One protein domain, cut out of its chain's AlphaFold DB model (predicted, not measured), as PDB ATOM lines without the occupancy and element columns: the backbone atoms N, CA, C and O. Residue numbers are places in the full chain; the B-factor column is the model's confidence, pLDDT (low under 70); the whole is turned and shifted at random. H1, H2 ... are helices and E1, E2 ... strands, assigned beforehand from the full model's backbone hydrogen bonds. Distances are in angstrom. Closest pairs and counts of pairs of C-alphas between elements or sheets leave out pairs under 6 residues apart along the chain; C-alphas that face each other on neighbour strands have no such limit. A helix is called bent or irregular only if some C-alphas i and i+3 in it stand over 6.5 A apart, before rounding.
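AT A GLANCE: This is residues 9 to 84 of the 95 residues of an uncharacterized protein of Lipingzhangella halophila (UniProt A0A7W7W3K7). A long helix, H2, sticks out like an arm from a small body made of two little sheets and one short helix. In the body the hairpin E4 and E5 has H1 packed on it and lies by the root of the arm, while the loosely paired strands E2, E1 and E3, with the loop of residues 22 to 31, make the other end. The printed part has 76 residues, with two named helices and five named strands in the order E1, E2, E3, H1, E4, E5, H2; the class is mixed, helices and strands. The larger sheet has the order E2, E1, E3 and is mixed; E4 and E5 are antiparallel. The whole is loose, with a radius of gyration of the C-alphas of 15.3 A, and spans 57 by 22 by 19 A, a rod in outline.

HOW THE PARTS SIT: In the larger sheet E1, residues 9 to 12, is the inner strand. E2, residues 19 to 21, is its antiparallel neighbour at 149 degrees and forms a hairpin with it; N 20 and O 11 are 2.8 A apart, within hydrogen-bond range. E3, residues 32 to 36, is parallel to E1 at 36 degrees, with N 10 and O 35 at 3.4 A. The pairing is staggered: E1 pairs with E3 over residues 9 to 10 and with E2 over residues 10 to 12. E4, residues 55 to 57, and E5, residues 60 to 62, form an antiparallel hairpin at 164 degrees, with N 62 and O 55 at 2.8 A. The closest C-alphas of E1 and E5 are those of Ala 12 and Ala 61, 7.5 A apart. H1, residues 43 to 51, comes closest to E4 at the C-alphas of Arg 46 and Val 56, 6.7 A apart. H2, residues 64 to 83, comes closest to E4 at the C-alphas of Met 55 and Ala 67, 5.9 A apart. H1 and H2 are apart. In both helices every O i to N i+4 pair is within hydrogen-bond range.

IN THESE COORDINATES: E1 begins at C-alpha 9, (213.540, 243.012, 165.071). From first to last C-alpha E3 measures 12.8 A, H1 12.3 A and H2 28.2 A. H2 begins at C-alpha 64, (195.164, 248.169, 166.644), and ends at C-alpha 83, (168.212, 241.315, 161.967). Neither helix is bent.

THE WHOLE: The C-alphas of Asp 31 and His 84 are the two farthest apart, 57.2 A. Residues 71 to 84, of which 71 to 83 belong to H2, stand free; the body without them spans 36 by 22 by 19 A. The printed part has no cut and no long link. The mean pLDDT of the printed part is 74.8; residues 9 to 10, residues 22 to 41 and residue 84 are under 70.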
ATOM      1  N   TYR A   9     214.633 243.899 165.429       59.69
ATOM      2  CA  TYR A   9     213.540 243.012 165.071       59.69
ATOM      3  C   TYR A   9     212.253 243.806 165.182       59.69
ATOM      4  O   TYR A   9     212.056 244.582 166.124       59.69
ATOM      5  N   ALA A  10     211.397 243.632 164.192       67.19
ATOM      6  CA  ALA A  10     210.185 244.404 164.075       67.19
ATOM      7  C   ALA A  10     209.028 243.458 163.756       67.19
ATOM      8  O   ALA A  10     209.156 242.544 162.938       67.19
ATOM      9  N   LEU A  11     207.913 243.651 164.450       74.69
ATOM     10  CA  LEU A  11     206.709 242.853 164.268       74.69
ATOM     11  C   LEU A  11     205.803 243.606 163.305       74.69
ATOM     12  O   LEU A  11     205.444 244.753 163.562       74.69
ATOM     13  N   ALA A  12     205.478 242.978 162.180       80.00
ATOM     14  CA  ALA A  12     204.597 243.558 161.180       80.00
ATOM     15  C   ALA A  12     203.155 243.098 161.395       80.00
ATOM     16  O   ALA A  12     202.899 241.960 161.788       80.00
ATOM     17  N   CYS A  13     202.216 243.993 161.103       85.81
ATOM     18  CA  CYS A  13     200.816 243.647 160.939       85.81
ATOM     19  C   CYS A  13     200.659 242.727 159.728       85.81
ATOM     20  O   CYS A  13     201.075 243.096 158.630       85.81
ATOM     21  N   ASP A  14     199.976 241.597 159.899       85.88
ATOM     22  CA  ASP A  14     199.668 240.659 158.809       85.88
ATOM     23  C   ASP A  14     198.818 241.270 157.678       85.88
ATOM     24  O   ASP A  14     198.692 240.676 156.609       85.88
ATOM     25  N   GLN A  15     198.189 242.428 157.909       86.44
ATOM     26  CA  GLN A  15     197.259 243.049 156.964       86.44
ATOM     27  C   GLN A  15     197.821 244.299 156.279       86.44
ATOM     28  O   GLN A  15     197.759 244.396 155.055       86.44
ATOM     29  N   CYS A  16     198.326 245.272 157.040       87.00
ATOM     30  CA  CYS A  16     198.818 246.540 156.487       87.00
ATOM     31  C   CYS A  16     200.337 246.709 156.564       87.00
ATOM     32  O   CYS A  16     200.832 247.794 156.264       87.00
ATOM     33  N   GLU A  17     201.060 245.690 157.041       83.19
ATOM     34  CA  GLU A  17     202.516 245.714 157.235       83.19
ATOM     35  C   GLU A  17     203.007 246.834 158.171       83.19
ATOM     36  O   GLU A  17     204.204 247.094 158.262       83.19
ATOM     37  N   THR A  18     202.102 247.487 158.921       82.31
ATOM     38  CA  THR A  18     202.484 248.442 159.972       82.31
ATOM     39  C   THR A  18     203.395 247.745 160.962       82.31
ATOM     40  O   THR A  18     203.102 246.637 161.399       82.31
ATOM     41  N   VAL A  19     204.486 248.410 161.325       76.88
ATOM     42  CA  VAL A  19     205.566 247.808 162.094       76.88
ATOM     43  C   VAL A  19     205.568 248.338 163.523       76.88
ATOM     44  O   VAL A  19     205.531 249.550 163.737       76.88
ATOM     45  N   LEU A  20     205.670 247.434 164.494       72.81
ATOM     46  CA  LEU A  20     205.998 247.749 165.878       72.81
ATOM     47  C   LEU A  20     207.456 247.350 166.158       72.81
ATOM     48  O   LEU A  20     207.834 246.208 165.871       72.81
ATOM     49  N   PRO A  21     208.284 248.247 166.724       70.19
ATOM     50  CA  PRO A  21     209.604 247.871 167.215       70.19
ATOM     51  C   PRO A  21     209.473 246.774 168.281       70.19
ATOM     52  O   PRO A  21     208.659 246.902 169.194       70.19
ATOM     53  N   SER A  22     210.252 245.693 168.179       64.06
ATOM     54  CA  SER A  22     210.276 244.667 169.228       64.06
ATOM     55  C   SER A  22     210.816 245.266 170.536       64.06
ATOM     56  O   SER A  22     211.827 245.970 170.501       64.06
ATOM     57  N   PRO A  23     210.197 244.983 171.697       57.84
ATOM     58  CA  PRO A  23     210.638 245.499 172.993       57.84
ATOM     59  C   PRO A  23     211.811 244.704 173.577       57.84
ATOM     60  O   PRO A  23     212.269 245.030 174.670       57.84
ATOM     61  N   ASP A  24     212.243 243.619 172.924       60.12
ATOM     62  CA  ASP A  24     213.248 242.716 173.476       60.12
ATOM     63  C   ASP A  24     214.606 243.441 173.607       60.12
ATOM     64  O   ASP A  24     215.228 243.799 172.600       60.12
ATOM     65  N   PRO A  25     215.100 243.676 174.837       50.84
ATOM     66  CA  PRO A  25     216.355 244.384 175.055       50.84
ATOM     67  C   PRO A  25     217.574 243.581 174.585       50.84
ATOM     68  O   PRO A  25     218.620 244.177 174.353       50.84
ATOM     69  N   ALA A  26     217.461 242.259 174.389       52.69
ATOM     70  CA  ALA A  26     218.526 241.448 173.786       52.69
ATOM     71  C   ALA A  26     218.721 241.743 172.287       52.69
ATOM     72  O   ALA A  26     219.721 241.347 171.692       52.69
ATOM     73  N   ILE A  27     217.756 242.438 171.687       51.06
ATOM     74  CA  ILE A  27     217.672 242.771 170.268       51.06
ATOM     75  C   ILE A  27     217.943 244.268 170.019       51.06
ATOM     76  O   ILE A  27     218.381 244.641 168.933       51.06
ATOM     77  N   ALA A  28     217.721 245.125 171.018       46.34
ATOM     78  CA  ALA A  28     217.822 246.583 170.902       46.34
ATOM     79  C   ALA A  28     219.249 247.120 170.639       46.34
ATOM     80  O   ALA A  28     219.392 248.269 170.219       46.34
ATOM     81  N   ASP A  29     220.283 246.300 170.849       46.75
ATOM     82  CA  ASP A  29     221.699 246.669 170.692       46.75
ATOM     83  C   ASP A  29     222.371 246.078 169.437       46.75
ATOM     84  O   ASP A  29     223.592 246.162 169.288       46.75
ATOM     85  N   ALA A  30     221.615 245.467 168.522       42.00
ATOM     86  CA  ALA A  30     222.195 244.824 167.347       42.00
ATOM     87  C   ALA A  30     222.387 245.794 166.167       42.00
ATOM     88  O   ALA A  30     221.711 246.816 166.049       42.00
ATOM     89  N   ASP A  31     223.347 245.458 165.300       44.19
ATOM     90  CA  ASP A  31     223.890 246.267 164.209       44.19
ATOM     91  C   ASP A  31     223.445 245.742 162.759       44.19
ATOM     92  O   ASP A  31     223.996 244.770 162.274       44.19
ATOM     93  N   GLY A  32     222.491 246.372 162.036       45.41
ATOM     94  CA  GLY A  32     221.883 246.267 160.674       45.41
ATOM     95  C   GLY A  32     220.479 245.639 160.422       45.41
ATOM     96  O   GLY A  32     220.290 244.470 160.689       45.41
ATOM     97  N   GLU A  33     219.552 246.357 159.758       44.69
ATOM     98  CA  GLU A  33     218.318 245.867 159.071       44.69
ATOM     99  C   GLU A  33     217.105 245.419 159.923       44.69
ATOM    100  O   GLU A  33     217.228 244.800 160.978       44.69
ATOM    101  N   ALA A  34     215.894 245.756 159.447       50.84
ATOM    102  CA  ALA A  34     214.635 245.305 160.038       50.84
ATOM    103  C   ALA A  34     214.331 243.878 159.564       50.84
ATOM    104  O   ALA A  34     213.927 243.669 158.420       50.84
ATOM    105  N   LEU A  35     214.542 242.894 160.435       54.38
ATOM    106  CA  LEU A  35     214.158 241.510 160.174       54.38
ATOM    107  C   LEU A  35     212.723 241.277 160.651       54.38
ATOM    108  O   LEU A  35     212.416 241.400 161.839       54.38
ATOM    109  N   PHE A  36     211.854 240.914 159.707       56.34
ATOM    110  CA  PHE A  36     210.490 240.478 159.983       56.34
ATOM    111  C   PHE A  36     210.515 239.012 160.409       56.34
ATOM    112  O   PHE A  36     210.675 238.110 159.586       56.34
ATOM    113  N   THR A  37     210.387 238.757 161.706       56.91
ATOM    114  CA  THR A  37     210.276 237.393 162.229       56.91
ATOM    115  C   THR A  37     208.821 237.058 162.502       56.91
ATOM    116  O   THR A  37     208.250 237.549 163.474       56.91
ATOM    117  N   GLN A  38     208.243 236.176 161.695       64.25
ATOM    118  CA  GLN A  38     207.051 235.415 162.070       64.25
ATOM    119  C   GLN A  38     207.237 233.982 161.561       64.25
ATOM    120  O   GLN A  38     207.106 233.719 160.365       64.25
ATOM    121  N   PRO A  39     207.672 233.066 162.446       53.59
ATOM    122  CA  PRO A  39     206.696 232.110 162.963       53.59
ATOM    123  C   PRO A  39     206.900 231.766 164.452       53.59
ATOM    124  O   PRO A  39     208.019 231.541 164.908       53.59
ATOM    125  N   HIS A  40     205.781 231.687 165.177       59.31
ATOM    126  CA  HIS A  40     205.636 231.438 166.618       59.31
ATOM    127  C   HIS A  40     206.037 232.599 167.533       59.31
ATOM    128  O   HIS A  40     207.137 232.670 168.080       59.31
ATOM    129  N   LEU A  41     205.065 233.486 167.764       69.31
ATOM    130  CA  LEU A  41     205.140 234.493 168.818       69.31
ATOM    131  C   LEU A  41     205.304 233.786 170.167       69.31
ATOM    132  O   LEU A  41     204.431 233.026 170.596       69.31
ATOM    133  N   SER A  42     206.426 234.036 170.843       75.12
ATOM    134  CA  SER A  42     206.614 233.563 172.212       75.12
ATOM    135  C   SER A  42     205.536 234.161 173.123       75.12
ATOM    136  O   SER A  42     204.979 235.223 172.834       75.12
ATOM    137  N   ALA A  43     205.247 233.508 174.252       79.56
ATOM    138  CA  ALA A  43     204.241 234.007 175.194       79.56
ATOM    139  C   ALA A  43     204.536 235.449 175.658       79.56
ATOM    140  O   ALA A  43     203.616 236.251 175.764       79.56
ATOM    141  N   GLY A  44     205.814 235.796 175.856       77.69
ATOM    142  CA  GLY A  44     206.222 237.152 176.231       77.69
ATOM    143  C   GLY A  44     205.959 238.186 175.134       77.69
ATOM    144  O   GLY A  44     205.426 239.255 175.419       77.69
ATOM    145  N   VAL A  45     206.258 237.849 173.874       75.88
ATOM    146  CA  VAL A  45     205.976 238.734 172.731       75.88
ATOM    147  C   VAL A  45     204.471 238.901 172.535       75.88
ATOM    148  O   VAL A  45     204.011 240.013 172.292       75.88
ATOM    149  N   ARG A  46     203.688 237.828 172.702       81.25
ATOM    150  CA  ARG A  46     202.222 237.894 172.652       81.25
ATOM    151  C   ARG A  46     201.668 238.839 173.717       81.25
ATOM    152  O   ARG A  46     200.925 239.747 173.369       81.25
ATOM    153  N   SER A  47     202.061 238.665 174.979       82.00
ATOM    154  CA  SER A  47     201.585 239.527 176.067       82.00
ATOM    155  C   SER A  47     201.980 240.989 175.870       82.00
ATOM    156  O   SER A  47     201.201 241.880 176.200       82.00
ATOM    157  N   TYR A  48     203.159 241.250 175.303       81.06
ATOM    158  CA  TYR A  48     203.554 242.607 174.945       81.06
ATOM    159  C   TYR A  48     202.672 243.194 173.837       81.06
ATOM    160  O   TYR A  48     202.112 244.272 174.014       81.06
ATOM    161  N   LEU A  49     202.499 242.477 172.724       81.75
ATOM    162  CA  LEU A  49     201.645 242.913 171.617       81.75
ATOM    163  C   LEU A  49     200.220 243.223 172.098       81.75
ATOM    164  O   LEU A  49     199.684 244.287 171.798       81.75
ATOM    165  N   GLU A  50     199.637 242.334 172.899       85.94
ATOM    166  CA  GLU A  50     198.316 242.534 173.501       85.94
ATOM    167  C   GLU A  50     198.277 243.784 174.401       85.94
ATOM    168  O   GLU A  50     197.299 244.531 174.366       85.94
ATOM    169  N   SER A  51     199.348 244.073 175.154       84.50
ATOM    170  CA  SER A  51     199.446 245.295 175.973       84.50
ATOM    171  C   SER A  51     199.534 246.585 175.147       84.50
ATOM    172  O   SER A  51     199.034 247.622 175.577       84.50
ATOM    173  N   GLU A  52     200.083 246.505 173.933       84.44
ATOM    174  CA  GLU A  52     200.129 247.595 172.948       84.44
ATOM    175  C   GLU A  52     198.833 247.689 172.115       84.44
ATOM    176  O   GLU A  52     198.731 248.472 171.167       84.44
ATOM    177  N   GLY A  53     197.819 246.883 172.448       85.81
ATOM    178  CA  GLY A  53     196.514 246.879 171.788       85.81
ATOM    179  C   GLY A  53     196.481 246.140 170.451       85.81
ATOM    180  O   GLY A  53     195.534 246.319 169.682       85.81
ATOM    181  N   TRP A  54     197.497 245.331 170.149       89.06
ATOM    182  CA  TRP A  54     197.477 244.434 168.998       89.06
ATOM    183  C   TRP A  54     196.598 243.218 169.280       89.06
ATOM    184  O   TRP A  54     196.526 242.720 170.403       89.06
ATOM    185  N   MET A  55     195.962 242.699 168.235       89.00
ATOM    186  CA  MET A  55     195.206 241.453 168.310       89.00
ATOM    187  C   MET A  55     196.080 240.305 167.818       89.00
ATOM    188  O   MET A  55     196.507 240.302 166.665       89.00
ATOM    189  N   VAL A  56     196.314 239.310 168.673       86.88
ATOM    190  CA  VAL A  56     197.111 238.126 168.334       86.88
ATOM    191  C   VAL A  56     196.210 236.894 168.282       86.88
ATOM    192  O   VAL A  56     195.538 236.567 169.254       86.88
ATOM    193  N   THR A  57     196.177 236.185 167.152       83.75
ATOM    194  CA  THR A  57     195.408 234.938 166.983       83.75
ATOM    195  C   THR A  57     196.276 233.870 166.329       83.75
ATOM    196  O   THR A  57     196.592 233.943 165.142       83.75
ATOM    197  N   GLY A  58     196.665 232.854 167.104       81.25
ATOM    198  CA  GLY A  58     197.625 231.847 166.653       81.25
ATOM    199  C   GLY A  58     198.985 232.484 166.360       81.25
ATOM    200  O   GLY A  58     199.620 233.011 167.277       81.25
ATOM    201  N   ASP A  59     199.387 232.440 165.088       75.50
ATOM    202  CA  ASP A  59     200.622 233.042 164.566       75.50
ATOM    203  C   ASP A  59     200.401 234.406 163.888       75.50
ATOM    204  O   ASP A  59     201.359 234.993 163.397       75.50
ATOM    205  N   ARG A  60     199.161 234.919 163.863       80.00
ATOM    206  CA  ARG A  60     198.826 236.214 163.254       80.00
ATOM    207  C   ARG A  60     198.781 237.325 164.294       80.00
ATOM    208  O   ARG A  60     198.221 237.124 165.373       80.00
ATOM    209  N   ALA A  61     199.294 238.495 163.940       86.56
ATOM    210  CA  ALA A  61     199.241 239.728 164.708       86.56
ATOM    211  C   ALA A  61     198.670 240.868 163.847       86.56
ATOM    212  O   ALA A  61     199.218 241.238 162.810       86.56
ATOM    213  N   LEU A  62     197.566 241.459 164.301       88.62
ATOM    214  CA  LEU A  62     196.955 242.630 163.681       88.62
ATOM    215  C   LEU A  62     197.229 243.872 164.521       88.62
ATOM    216  O   LEU A  62     197.060 243.854 165.743       88.62
ATOM    217  N   CYS A  63     197.600 244.964 163.853       89.94
ATOM    218  CA  CYS A  63     197.758 246.254 164.509       89.94
ATOM    219  C   CYS A  63     196.404 246.763 165.042       89.94
ATOM    220  O   CYS A  63     195.352 246.358 164.537       89.94
ATOM    221  N   PRO A  64     196.397 247.692 166.015       90.31
ATOM    222  CA  PRO A  64     195.164 248.169 166.644       90.31
ATOM    223  C   PRO A  64     194.120 248.705 165.650       90.31
ATOM    224  O   PRO A  64     192.916 248.555 165.859       90.31
ATOM    225  N   THR A  65     194.568 249.318 164.552       92.06
ATOM    226  CA  THR A  65     193.690 249.861 163.506       92.06
ATOM    227  C   THR A  65     192.995 248.757 162.710       92.06
ATOM    228  O   THR A  65     191.775 248.790 162.529       92.06
ATOM    229  N   ASP A  66     193.750 247.756 162.252       90.19
ATOM    230  CA  ASP A  66     193.196 246.638 161.486       90.19
ATOM    231  C   ASP A  66     192.369 245.705 162.368       90.19
ATOM    232  O   ASP A  66     191.319 245.234 161.936       90.19
ATOM    233  N   ALA A  67     192.778 245.507 163.624       88.69
ATOM    234  CA  ALA A  67     192.018 244.758 164.619       88.69
ATOM    235  C   ALA A  67     190.617 245.360 164.827       88.69
ATOM    236  O   ALA A  67     189.620 244.647 164.718       88.69
ATOM    237  N   ARG A  68     190.513 246.685 165.020       89.56
ATOM    238  CA  ARG A  68     189.216 247.385 165.138       89.56
ATOM    239  C   ARG A  68     188.379 247.302 163.868       89.56
ATOM    240  O   ARG A  68     187.158 247.180 163.932       89.56
ATOM    241  N   THR A  69     189.028 247.379 162.709       89.81
ATOM    242  CA  THR A  69     188.347 247.256 161.414       89.81
ATOM    243  C   THR A  69     187.771 245.851 161.238       89.81
ATOM    244  O   THR A  69     186.633 245.702 160.792       89.81
ATOM    245  N   ALA A  70     188.530 244.819 161.608       86.12
ATOM    246  CA  ALA A  70     188.079 243.434 161.578       86.12
ATOM    247  C   ALA A  70     186.914 243.195 162.551       86.12
ATOM    248  O   ALA A  70     185.923 242.577 162.165       86.12
ATOM    249  N   GLU A  71     187.001 243.733 163.768       86.19
ATOM    250  CA  GLU A  71     185.932 243.663 164.769       86.19
ATOM    251  C   GLU A  71     184.653 244.347 164.276       86.19
ATOM    252  O   GLU A  71     183.584 243.746 164.309       86.19
ATOM    253  N   THR A  72     184.761 245.562 163.730       88.50
ATOM    254  CA  THR A  72     183.604 246.315 163.217       88.50
ATOM    255  C   THR A  72     182.911 245.555 162.089       88.50
ATOM    256  O   THR A  72     181.699 245.380 162.123       88.50
ATOM    257  N   ARG A  73     183.673 245.008 161.132       86.62
ATOM    258  CA  ARG A  73     183.116 244.176 160.050       86.62
ATOM    259  C   ARG A  73     182.431 242.916 160.572       86.62
ATOM    260  O   ARG A  73     181.453 242.462 159.986       86.62
ATOM    261  N   LEU A  74     182.963 242.307 161.628       86.06
ATOM    262  CA  LEU A  74     182.347 241.138 162.248       86.06
ATOM    263  C   LEU A  74     181.030 241.515 162.935       86.06
ATOM    264  O   LEU A  74     180.043 240.806 162.762       86.06
ATOM    265  N   MET A  75     180.997 242.646 163.639       86.06
ATOM    266  CA  MET A  75     179.780 243.175 164.253       86.06
ATOM    267  C   MET A  75     178.720 243.521 163.206       86.06
ATOM    268  O   MET A  75     177.595 243.060 163.333       86.06
ATOM    269  N   GLU A  76     179.082 244.213 162.122       86.75
ATOM    270  CA  GLU A  76     178.170 244.500 161.003       86.75
ATOM    271  C   GLU A  76     177.582 243.213 160.410       86.75
ATOM    272  O   GLU A  76     176.383 243.124 160.146       86.75
ATOM    273  N   ARG A  77     178.410 242.178 160.224       86.00
ATOM    274  CA  ARG A  77     177.941 240.874 159.738       86.00
ATOM    275  C   ARG A  77     176.983 240.202 160.713       86.00
ATOM    276  O   ARG A  77     175.967 239.677 160.272       86.00
ATOM    277  N   LEU A  78     177.284 240.224 162.009       86.12
ATOM    278  CA  LEU A  78     176.409 239.667 163.041       86.12
ATOM    279  C   LEU A  78     175.085 240.427 163.126       86.12
ATOM    280  O   LEU A  78     174.035 239.807 163.263       86.12
ATOM    281  N   GLU A  79     175.106 241.753 163.012       83.94
ATOM    282  CA  GLU A  79     173.898 242.577 162.959       83.94
ATOM    283  C   GLU A  79     173.041 242.219 161.746       83.94
ATOM    284  O   GLU A  79     171.835 242.033 161.883       83.94
ATOM    285  N   ILE A  80     173.648 242.033 160.571       80.31
ATOM    286  CA  ILE A  80     172.940 241.542 159.384       80.31
ATOM    287  C   ILE A  80     172.338 240.157 159.667       80.31
ATOM    288  O   ILE A  80     171.133 239.978 159.527       80.31
ATOM    289  N   GLU A  81     173.130 239.191 160.127       78.94
ATOM    290  CA  GLU A  81     172.668 237.818 160.377       78.94
ATOM    291  C   GLU A  81     171.569 237.730 161.456       78.94
ATOM    292  O   GLU A  81     170.718 236.850 161.385       78.94
ATOM    293  N   THR A  82     171.549 238.646 162.431       75.69
ATOM    294  CA  THR A  82     170.554 238.664 163.522       75.69
ATOM    295  C   THR A  82     169.290 239.464 163.211       75.69
ATOM    296  O   THR A  82     168.249 239.196 163.806       75.69
ATOM    297  N   THR A  83     169.358 240.450 162.313       70.56
ATOM    298  CA  THR A  83     168.212 241.315 161.967       70.56
ATOM    299  C   THR A  83     167.443 240.848 160.740       70.56
ATOM    300  O   THR A  83     166.317 241.295 160.520       70.56
ATOM    301  N   HIS A  84     168.028 239.963 159.937       64.88
ATOM    302  CA  HIS A  84     167.340 239.390 158.794       64.88
ATOM    303  C   HIS A  84     166.562 238.160 159.252       64.88
ATOM    304  O   HIS A  84     167.153 237.173 159.690       64.88
TER     305      HIS A  84